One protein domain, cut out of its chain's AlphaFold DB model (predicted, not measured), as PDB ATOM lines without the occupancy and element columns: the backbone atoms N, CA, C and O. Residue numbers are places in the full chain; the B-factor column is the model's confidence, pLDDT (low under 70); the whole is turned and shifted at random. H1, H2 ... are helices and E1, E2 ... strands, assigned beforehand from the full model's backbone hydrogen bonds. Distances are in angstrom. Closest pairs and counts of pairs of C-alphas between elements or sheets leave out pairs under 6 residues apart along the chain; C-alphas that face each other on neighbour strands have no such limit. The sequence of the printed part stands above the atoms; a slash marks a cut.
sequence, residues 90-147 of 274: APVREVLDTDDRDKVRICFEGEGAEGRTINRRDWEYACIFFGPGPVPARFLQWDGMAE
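What this domain is: This is residues 90 to 147 of the 274 residues of an uncharacterized protein of Roseivivax halodurans JCM 10272 (UniProt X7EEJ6). A small sheet of three antiparallel strands makes one side of the domain; H1 starts straight from the end of E3 and runs away from the sheet, and the short H2 comes back to sit near both H1 and the sheet. The printed part has 58 residues, in the chain order E1, E2, E3, H1, H2, and is of mixed class, helices and strands. It is compact, with a radius of gyration of the C-alphas of 11.0 A, and rounded, spanning 28 by 26 by 22 A.

How they stand to each other: Begin with E1, residues 92 to 97, and its hairpin with E2, residues 103 to 108: N 93 and O 107 are 2.9 A apart, within hydrogen-bond range. E2 forms a second hairpin with E3, residues 116 to 119, where N 106 and O 116 are 2.8 A apart. The three make a meander, each strand the antiparallel neighbour of the one before, with E1 and E3 apart at its edges. H1, residues 120 to 130, is on the sheet over E2 and stands up from it at 45 degrees, on a local plane fitted to just 6 C-alphas. Look next at H2, residues 137 to 140, on the sheet at a height of 8.1 A, over none of its strands. H1 and H2 touch, the closest C-alphas being those of Asp 122 and Leu 140, 7.4 A apart. Every O i to N i+4 pair in H1 is within hydrogen-bond range; H2 is too short for such a pair.

Where its parts are: Find C-alpha 92 at (379.898, 339.931, 880.338), where E1 begins its 14.1 A. E2 covers 16.1 A, E3 10.2 A and H1 15.5 A. H2 ends at C-alpha 140, (386.208, 333.408, 881.575).

The domain as a whole: The C-alphas of Glu 111 and Glu 147 are farthest apart, 31.0 A. The printed part has no cut and no long link. Confidence is low at residues 110 to 113 and 143 to 147.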
ATOM      1  N   ALA A  90     385.509 342.870 875.772       88.38
ATOM      2  CA  ALA A  90     384.069 342.668 875.660       88.38
ATOM      3  C   ALA A  90     383.520 342.216 877.027       88.38
ATOM      4  O   ALA A  90     383.963 341.185 877.549       88.38
ATOM      5  N   PRO A  91     382.629 342.989 877.663       90.31
ATOM      6  CA  PRO A  91     382.157 342.674 878.999       90.31
ATOM      7  C   PRO A  91     381.158 341.514 878.966       90.31
ATOM      8  O   PRO A  91     380.455 341.283 877.979       90.31
ATOM      9  N   VAL A  92     381.059 340.787 880.077       91.00
ATOM     10  CA  VAL A  92     379.898 339.931 880.338       91.00
ATOM     11  C   VAL A  92     378.684 340.838 880.536       91.00
ATOM     12  O   VAL A  92     378.700 341.720 881.394       91.00
ATOM     13  N   ARG A  93     377.643 340.634 879.725       91.12
ATOM     14  CA  ARG A  93     376.444 341.484 879.707       91.12
ATOM     15  C   ARG A  93     375.395 341.015 880.701       91.12
ATOM     16  O   ARG A  93     374.771 341.828 881.375       91.12
ATOM     17  N   GLU A  94     375.177 339.709 880.742       92.06
ATOM     18  CA  GLU A  94     374.131 339.093 881.547       92.06
ATOM     19  C   GLU A  94     374.632 337.769 882.109       92.06
ATOM     20  O   GLU A  94     375.381 337.040 881.449       92.06
ATOM     21  N   VAL A  95     374.219 337.480 883.340       92.56
ATOM     22  CA  VAL A  95     374.486 336.217 884.018       92.56
ATOM     23  C   VAL A  95     373.155 335.650 884.469       92.56
ATOM     24  O   VAL A  95     372.410 336.304 885.194       92.56
ATOM     25  N   LEU A  96     372.863 334.445 884.003       91.25
ATOM     26  CA  LEU A  96     371.639 333.720 884.295       91.25
ATOM     27  C   LEU A  96     371.982 332.502 885.148       91.25
ATOM     28  O   LEU A  96     372.935 331.773 884.857       91.25
ATOM     29  N   ASP A  97     371.188 332.267 886.187       91.69
ATOM     30  CA  ASP A  97     371.265 331.023 886.941       91.69
ATOM     31  C   ASP A  97     370.851 329.839 886.054       91.69
ATOM     32  O   ASP A  97     370.040 329.971 885.134       91.69
ATOM     33  N   THR A  98     371.437 328.672 886.320       90.38
ATOM     34  CA  THR A  98     371.065 327.410 885.666       90.38
ATOM     35  C   THR A  98     370.415 326.462 886.668       90.38
ATOM     36  O   THR A  98     370.508 326.690 887.872       90.38
ATOM     37  N   ASP A  99     369.805 325.375 886.187       88.88
ATOM     38  CA  ASP A  99     369.246 324.327 887.057       88.88
ATOM     39  C   ASP A  99     370.322 323.649 887.930       88.88
ATOM     40  O   ASP A  99     370.033 323.129 889.006       88.88
ATOM     41  N   ASP A 100     371.580 323.667 887.475       87.62
ATOM     42  CA  ASP A 100     372.745 323.228 888.239       87.62
ATOM     43  C   ASP A 100     373.254 324.389 889.113       87.62
ATOM     44  O   ASP A 100     373.708 325.421 888.606       87.62
ATOM     45  N   ARG A 101     373.177 324.219 890.440       86.81
ATOM     46  CA  ARG A 101     373.553 325.244 891.429       86.81
ATOM     47  C   ARG A 101     374.998 325.710 891.263       86.81
ATOM     48  O   ARG A 101     375.285 326.886 891.498       86.81
ATOM     49  N   ASP A 102     375.889 324.824 890.833       88.25
ATOM     50  CA  ASP A 102     377.317 325.116 890.725       88.25
ATOM     51  C   ASP A 102     377.681 325.789 889.398       88.25
ATOM     52  O   ASP A 102     378.851 326.095 889.157       88.25
ATOM     53  N   LYS A 103     376.689 326.067 888.543       89.88
ATOM     54  CA  LYS A 103     376.881 326.666 887.225       89.88
ATOM     55  C   LYS A 103     376.062 327.935 887.032       89.88
ATOM     56  O   LYS A 103     375.001 328.141 887.623       89.88
ATOM     57  N   VAL A 104     376.592 328.792 886.169       91.50
ATOM     58  CA  VAL A 104     375.935 330.004 885.679       91.50
ATOM     59  C   VAL A 104     376.120 330.093 884.172       91.50
ATOM     60  O   VAL A 104     377.150 329.679 883.630       91.50
ATOM     61  N   ARG A 105     375.121 330.633 883.480       90.44
ATOM     62  CA  ARG A 105     375.201 330.929 882.053       90.44
ATOM     63  C   ARG A 105     375.562 332.397 881.881       90.44
ATOM     64  O   ARG A 105     374.811 333.271 882.295       90.44
ATOM     65  N   ILE A 106     376.705 332.658 881.261       91.06
ATOM     66  CA  ILE A 106     377.183 334.006 880.953       91.06
ATOM     67  C   ILE A 106     376.897 334.338 879.490       91.06
ATOM     68  O   ILE A 106     377.183 333.538 878.599       91.06
ATOM     69  N   CYS A 107     376.342 335.518 879.240       89.25
ATOM     70  CA  CYS A 107     376.068 336.039 877.904       89.25
ATOM     71  C   CYS A 107     377.050 337.169 877.579       89.25
ATOM     72  O   CYS A 107     377.230 338.106 878.364       89.25
ATOM     73  N   PHE A 108     377.679 337.080 876.410       85.31
ATOM     74  CA  PHE A 108     378.667 338.046 875.935       85.31
ATOM     75  C   PHE A 108     378.037 339.077 874.993       85.31
ATOM     76  O   PHE A 108     376.970 338.851 874.422       85.31
ATOM     77  N   GLU A 109     378.700 340.217 874.825       74.38
ATOM     78  CA  GLU A 109     378.288 341.253 873.879       74.38
ATOM     79  C   GLU A 109     378.738 340.888 872.445       74.38
ATOM     80  O   GLU A 109     379.933 340.769 872.183       74.38
ATOM     81  N   GLY A 110     377.790 340.664 871.522       68.88
ATOM     82  CA  GLY A 110     378.056 340.315 870.115       68.88
ATOM     83  C   GLY A 110     376.827 339.763 869.370       68.88
ATOM     84  O   GLY A 110     375.884 339.277 869.996       68.88
ATOM     85  N   GLU A 111     376.808 339.862 868.034       40.25
ATOM     86  CA  GLU A 111     375.730 339.320 867.188       40.25
ATOM     87  C   GLU A 111     375.788 337.784 867.162       40.25
ATOM     88  O   GLU A 111     376.701 337.195 866.592       40.25
ATOM     89  N   GLY A 112     374.800 337.147 867.800       55.31
ATOM     90  CA  GLY A 112     374.715 335.692 867.957       55.31
ATOM     91  C   GLY A 112     374.997 335.254 869.390       55.31
ATOM     92  O   GLY A 112     375.964 334.541 869.617       55.31
ATOM     93  N   ALA A 113     374.166 335.711 870.339       58.16
ATOM     94  CA  ALA A 113     374.266 335.527 871.791       58.16
ATOM     95  C   ALA A 113     374.310 334.051 872.251       58.16
ATOM     96  O   ALA A 113     373.412 333.547 872.929       58.16
ATOM     97  N   GLU A 114     375.377 333.343 871.909       71.25
ATOM     98  CA  GLU A 114     375.696 332.040 872.459       71.25
ATOM     99  C   GLU A 114     376.219 332.253 873.877       71.25
ATOM    100  O   GLU A 114     377.402 332.482 874.126       71.25
ATOM    101  N   GLY A 115     375.291 332.243 874.834       82.19
ATOM    102  CA  GLY A 115     375.660 332.211 876.240       82.19
ATOM    103  C   GLY A 115     376.415 330.917 876.556       82.19
ATOM    104  O   GLY A 115     375.968 329.838 876.163       82.19
ATOM    105  N   ARG A 116     377.529 331.022 877.284       88.50
ATOM    106  CA  ARG A 116     378.364 329.893 877.713       88.50
ATOM    107  C   ARG A 116     378.049 329.543 879.162       88.50
ATOM    108  O   ARG A 116     377.891 330.431 879.991       88.50
ATOM    109  N   THR A 117     377.998 328.257 879.487       90.81
ATOM    110  CA  THR A 117     377.899 327.813 880.883       90.81
ATOM    111  C   THR A 117     379.297 327.695 881.487       90.81
ATOM    112  O   THR A 117     380.173 327.060 880.895       90.81
ATOM    113  N   ILE A 118     379.507 328.305 882.651       91.62
ATOM    114  CA  ILE A 118     380.747 328.232 883.438       91.62
ATOM    115  C   ILE A 118     380.428 327.863 884.889       91.62
ATOM    116  O   ILE A 118     379.264 327.902 885.297       91.62
ATOM    117  N   ASN A 119     381.447 327.529 885.683       92.62
ATOM    118  CA  ASN A 119     381.237 327.307 887.110       92.62
ATOM    119  C   ASN A 119     380.925 328.634 887.809       92.62
ATOM    120  O   ASN A 119     381.567 329.657 887.554       92.62
ATOM    121  N   ARG A 120     379.984 328.599 888.752       92.88
ATOM    122  CA  ARG A 120     379.602 329.750 889.578       92.88
ATOM    123  C   ARG A 120     380.800 330.318 890.335       92.88
ATOM    124  O   ARG A 120     380.977 331.529 890.373       92.88
ATOM    125  N   ARG A 121     381.672 329.449 890.852       91.19
ATOM    126  CA  ARG A 121     382.910 329.853 891.531       91.19
ATOM    127  C   ARG A 121     383.825 330.704 890.645       91.19
ATOM    128  O   ARG A 121     384.403 331.671 891.131       91.19
ATOM    129  N   ASP A 122     383.962 330.350 889.367       92.12
ATOM    130  CA  ASP A 122     384.841 331.072 888.438       92.12
ATOM    131  C   ASP A 122     384.287 332.479 888.171       92.12
ATOM    132  O   ASP A 122     385.042 333.454 888.114       92.12
ATOM    133  N   TRP A 123     382.957 332.594 888.078       94.00
ATOM    134  CA  TRP A 123     382.255 333.875 888.000       94.00
ATOM    135  C   TRP A 123     382.457 334.724 889.261       94.00
ATOM    136  O   TRP A 123     382.884 335.873 889.165       94.00
ATOM    137  N   GLU A 124     382.213 334.158 890.445       93.12
ATOM    138  CA  GLU A 124     382.367 334.855 891.727       93.12
ATOM    139  C   GLU A 124     383.799 335.354 891.937       93.12
ATOM    140  O   GLU A 124     384.011 336.512 892.308       93.12
ATOM    141  N   TYR A 125     384.793 334.512 891.644       92.69
ATOM    142  CA  TYR A 125     386.191 334.916 891.712       92.69
ATOM    143  C   TYR A 125     386.486 336.064 890.743       92.69
ATOM    144  O   TYR A 125     387.146 337.029 891.128       92.69
ATOM    145  N   ALA A 126     385.987 336.001 889.504       93.56
ATOM    146  CA  ALA A 126     386.184 337.075 888.540       93.56
ATOM    147  C   ALA A 126     385.564 338.395 889.029       93.56
ATOM    148  O   ALA A 126     386.222 339.432 888.953       93.56
ATOM    149  N   CYS A 127     384.361 338.370 889.610       94.00
ATOM    150  CA  CYS A 127     383.759 339.554 890.229       94.00
ATOM    151  C   CYS A 127     384.628 340.128 891.356       94.00
ATOM    152  O   CYS A 127     384.820 341.338 891.427       94.00
ATOM    153  N   ILE A 128     385.202 339.282 892.216       91.69
ATOM    154  CA  ILE A 128     386.107 339.738 893.284       91.69
ATOM    155  C   ILE A 128     387.389 340.336 892.689       91.69
ATOM    156  O   ILE A 128     387.848 341.388 893.133       91.69
ATOM    157  N   PHE A 129     387.959 339.685 891.675       92.25
ATOM    158  CA  PHE A 129     389.229 340.068 891.065       92.25
ATOM    159  C   PHE A 129     389.143 341.383 890.274       92.25
ATOM    160  O   PHE A 129     390.044 342.217 890.372       92.25
ATOM    161  N   PHE A 130     388.059 341.598 889.521       91.62
ATOM    162  CA  PHE A 130     387.800 342.848 888.789       91.62
ATOM    163  C   PHE A 130     387.079 343.914 889.636       91.62
ATOM    164  O   PHE A 130     386.986 345.076 889.225       91.62
ATOM    165  N   GLY A 131     386.607 343.551 890.832       90.94
ATOM    166  CA  GLY A 131     385.908 344.442 891.751       90.94
ATOM    167  C   GLY A 131     384.578 344.951 891.173       90.94
ATOM    168  O   GLY A 131     383.858 344.196 890.526       90.94
ATOM    169  N   PRO A 132     384.218 346.234 891.374       89.62
ATOM    170  CA  PRO A 132     382.958 346.790 890.866       89.62
ATOM    171  C   PRO A 132     382.945 347.004 889.339       89.62
ATOM    172  O   PRO A 132     381.957 347.504 888.802       89.62
ATOM    173  N   GLY A 133     384.046 346.710 888.640       88.88
ATOM    174  CA  GLY A 133     384.143 346.849 887.191       88.88
ATOM    175  C   GLY A 133     383.478 345.695 886.430       88.88
ATOM    176  O   GLY A 133     383.282 344.615 886.986       88.88
ATOM    177  N   PRO A 134     383.152 345.889 885.139       91.56
ATOM    178  CA  PRO A 134     382.663 344.807 884.295       91.56
ATOM    179  C   PRO A 134     383.713 343.699 884.159       91.56
ATOM    180  O   PRO A 134     384.887 343.973 883.902       91.56
ATOM    181  N   VAL A 135     383.274 342.446 884.286       93.19
ATOM    182  CA  VAL A 135     384.125 341.268 884.083       93.19
ATOM    183  C   VAL A 135     384.307 341.032 882.580       93.19
ATOM    184  O   VAL A 135     383.311 340.859 881.872       93.19
ATOM    185  N   PRO A 136     385.544 340.993 882.061       93.12
ATOM    186  CA  PRO A 136     385.786 340.728 880.647       93.12
ATOM    187  C   PRO A 136     385.495 339.271 880.277       93.12
ATOM    188  O   PRO A 136     386.006 338.344 880.909       93.12
ATOM    189  N   ALA A 137     384.741 339.063 879.198       90.50
ATOM    190  CA  ALA A 137     384.368 337.760 878.654       90.50
ATOM    191  C   ALA A 137     385.571 336.825 878.493       90.50
ATOM    192  O   ALA A 137     385.561 335.676 878.937       90.50
ATOM    193  N   ARG A 138     386.650 337.356 877.911       90.38
ATOM    194  CA  ARG A 138     387.881 336.622 877.625       90.38
ATOM    195  C   ARG A 138     388.570 336.062 878.868       90.38
ATOM    196  O   ARG A 138     389.267 335.056 878.778       90.38
ATOM    197  N   PHE A 139     388.367 336.670 880.037       92.56
ATOM    198  CA  PHE A 139     388.915 336.142 881.286       92.56
ATOM    199  C   PHE A 139     388.314 334.769 881.630       92.56
ATOM    200  O   PHE A 139     389.037 333.877 882.083       92.56
ATOM    201  N   LEU A 140     387.021 334.603 881.331       90.94
ATOM    202  CA  LEU A 140     386.208 333.408 881.575       90.94
ATOM    203  C   LEU A 140     386.247 332.402 880.412       90.94
ATOM    204  O   LEU A 140     385.779 331.273 880.545       90.94
ATOM    205  N   GLN A 141     386.815 332.785 879.267       82.44
ATOM    206  CA  GLN A 141     387.050 331.889 878.139       82.44
ATOM    207  C   GLN A 141     388.311 331.061 878.411       82.44
ATOM    208  O   GLN A 141     389.435 331.450 878.087       82.44
ATOM    209  N   TRP A 142     388.134 329.917 879.064       71.69
ATOM    210  CA  TRP A 142     389.184 328.916 879.196       71.69
ATOM    211  C   TRP A 142     388.725 327.574 878.658       71.69
ATOM    212  O   TRP A 142     387.648 327.099 879.005       71.69
ATOM    213  N   ASP A 143     389.562 326.957 877.836       62.84
ATOM    214  CA  ASP A 143     389.280 325.652 877.235       62.84
ATOM    215  C   ASP A 143     389.897 324.495 878.038       62.84
ATOM    216  O   ASP A 143     389.787 323.333 877.654       62.84
ATOM    217  N   GLY A 144     390.546 324.794 879.169       55.03
ATOM    218  CA  GLY A 144     391.052 323.779 880.081       55.03
ATOM    219  C   GLY A 144     389.945 323.266 880.993       55.03
ATOM    220  O   GLY A 144     389.368 324.017 881.774       55.03
ATOM    221  N   MET A 145     389.671 321.968 880.908       40.34
ATOM    222  CA  MET A 145     388.880 321.233 881.893       40.34
ATOM    223  C   MET A 145     389.657 321.206 883.222       40.34
ATOM    224  O   MET A 145     390.392 320.256 883.486       40.34
ATOM    225  N   ALA A 146     389.558 322.237 884.066       42.12
ATOM    226  CA  ALA A 146     389.873 322.032 885.476       42.12
ATOM    227  C   ALA A 146     388.741 321.199 886.073       42.12
ATOM    228  O   ALA A 146     387.662 321.712 886.372       42.12
ATOM    229  N   GLU A 147     388.975 319.895 886.206       41.16
ATOM    230  CA  GLU A 147     388.128 319.042 887.030       41.16
ATOM    231  C   GLU A 147     388.070 319.628 888.443       41.16
ATOM    232  O   GLU A 147     389.091 319.809 889.114       41.16
TER     233      GLU A 147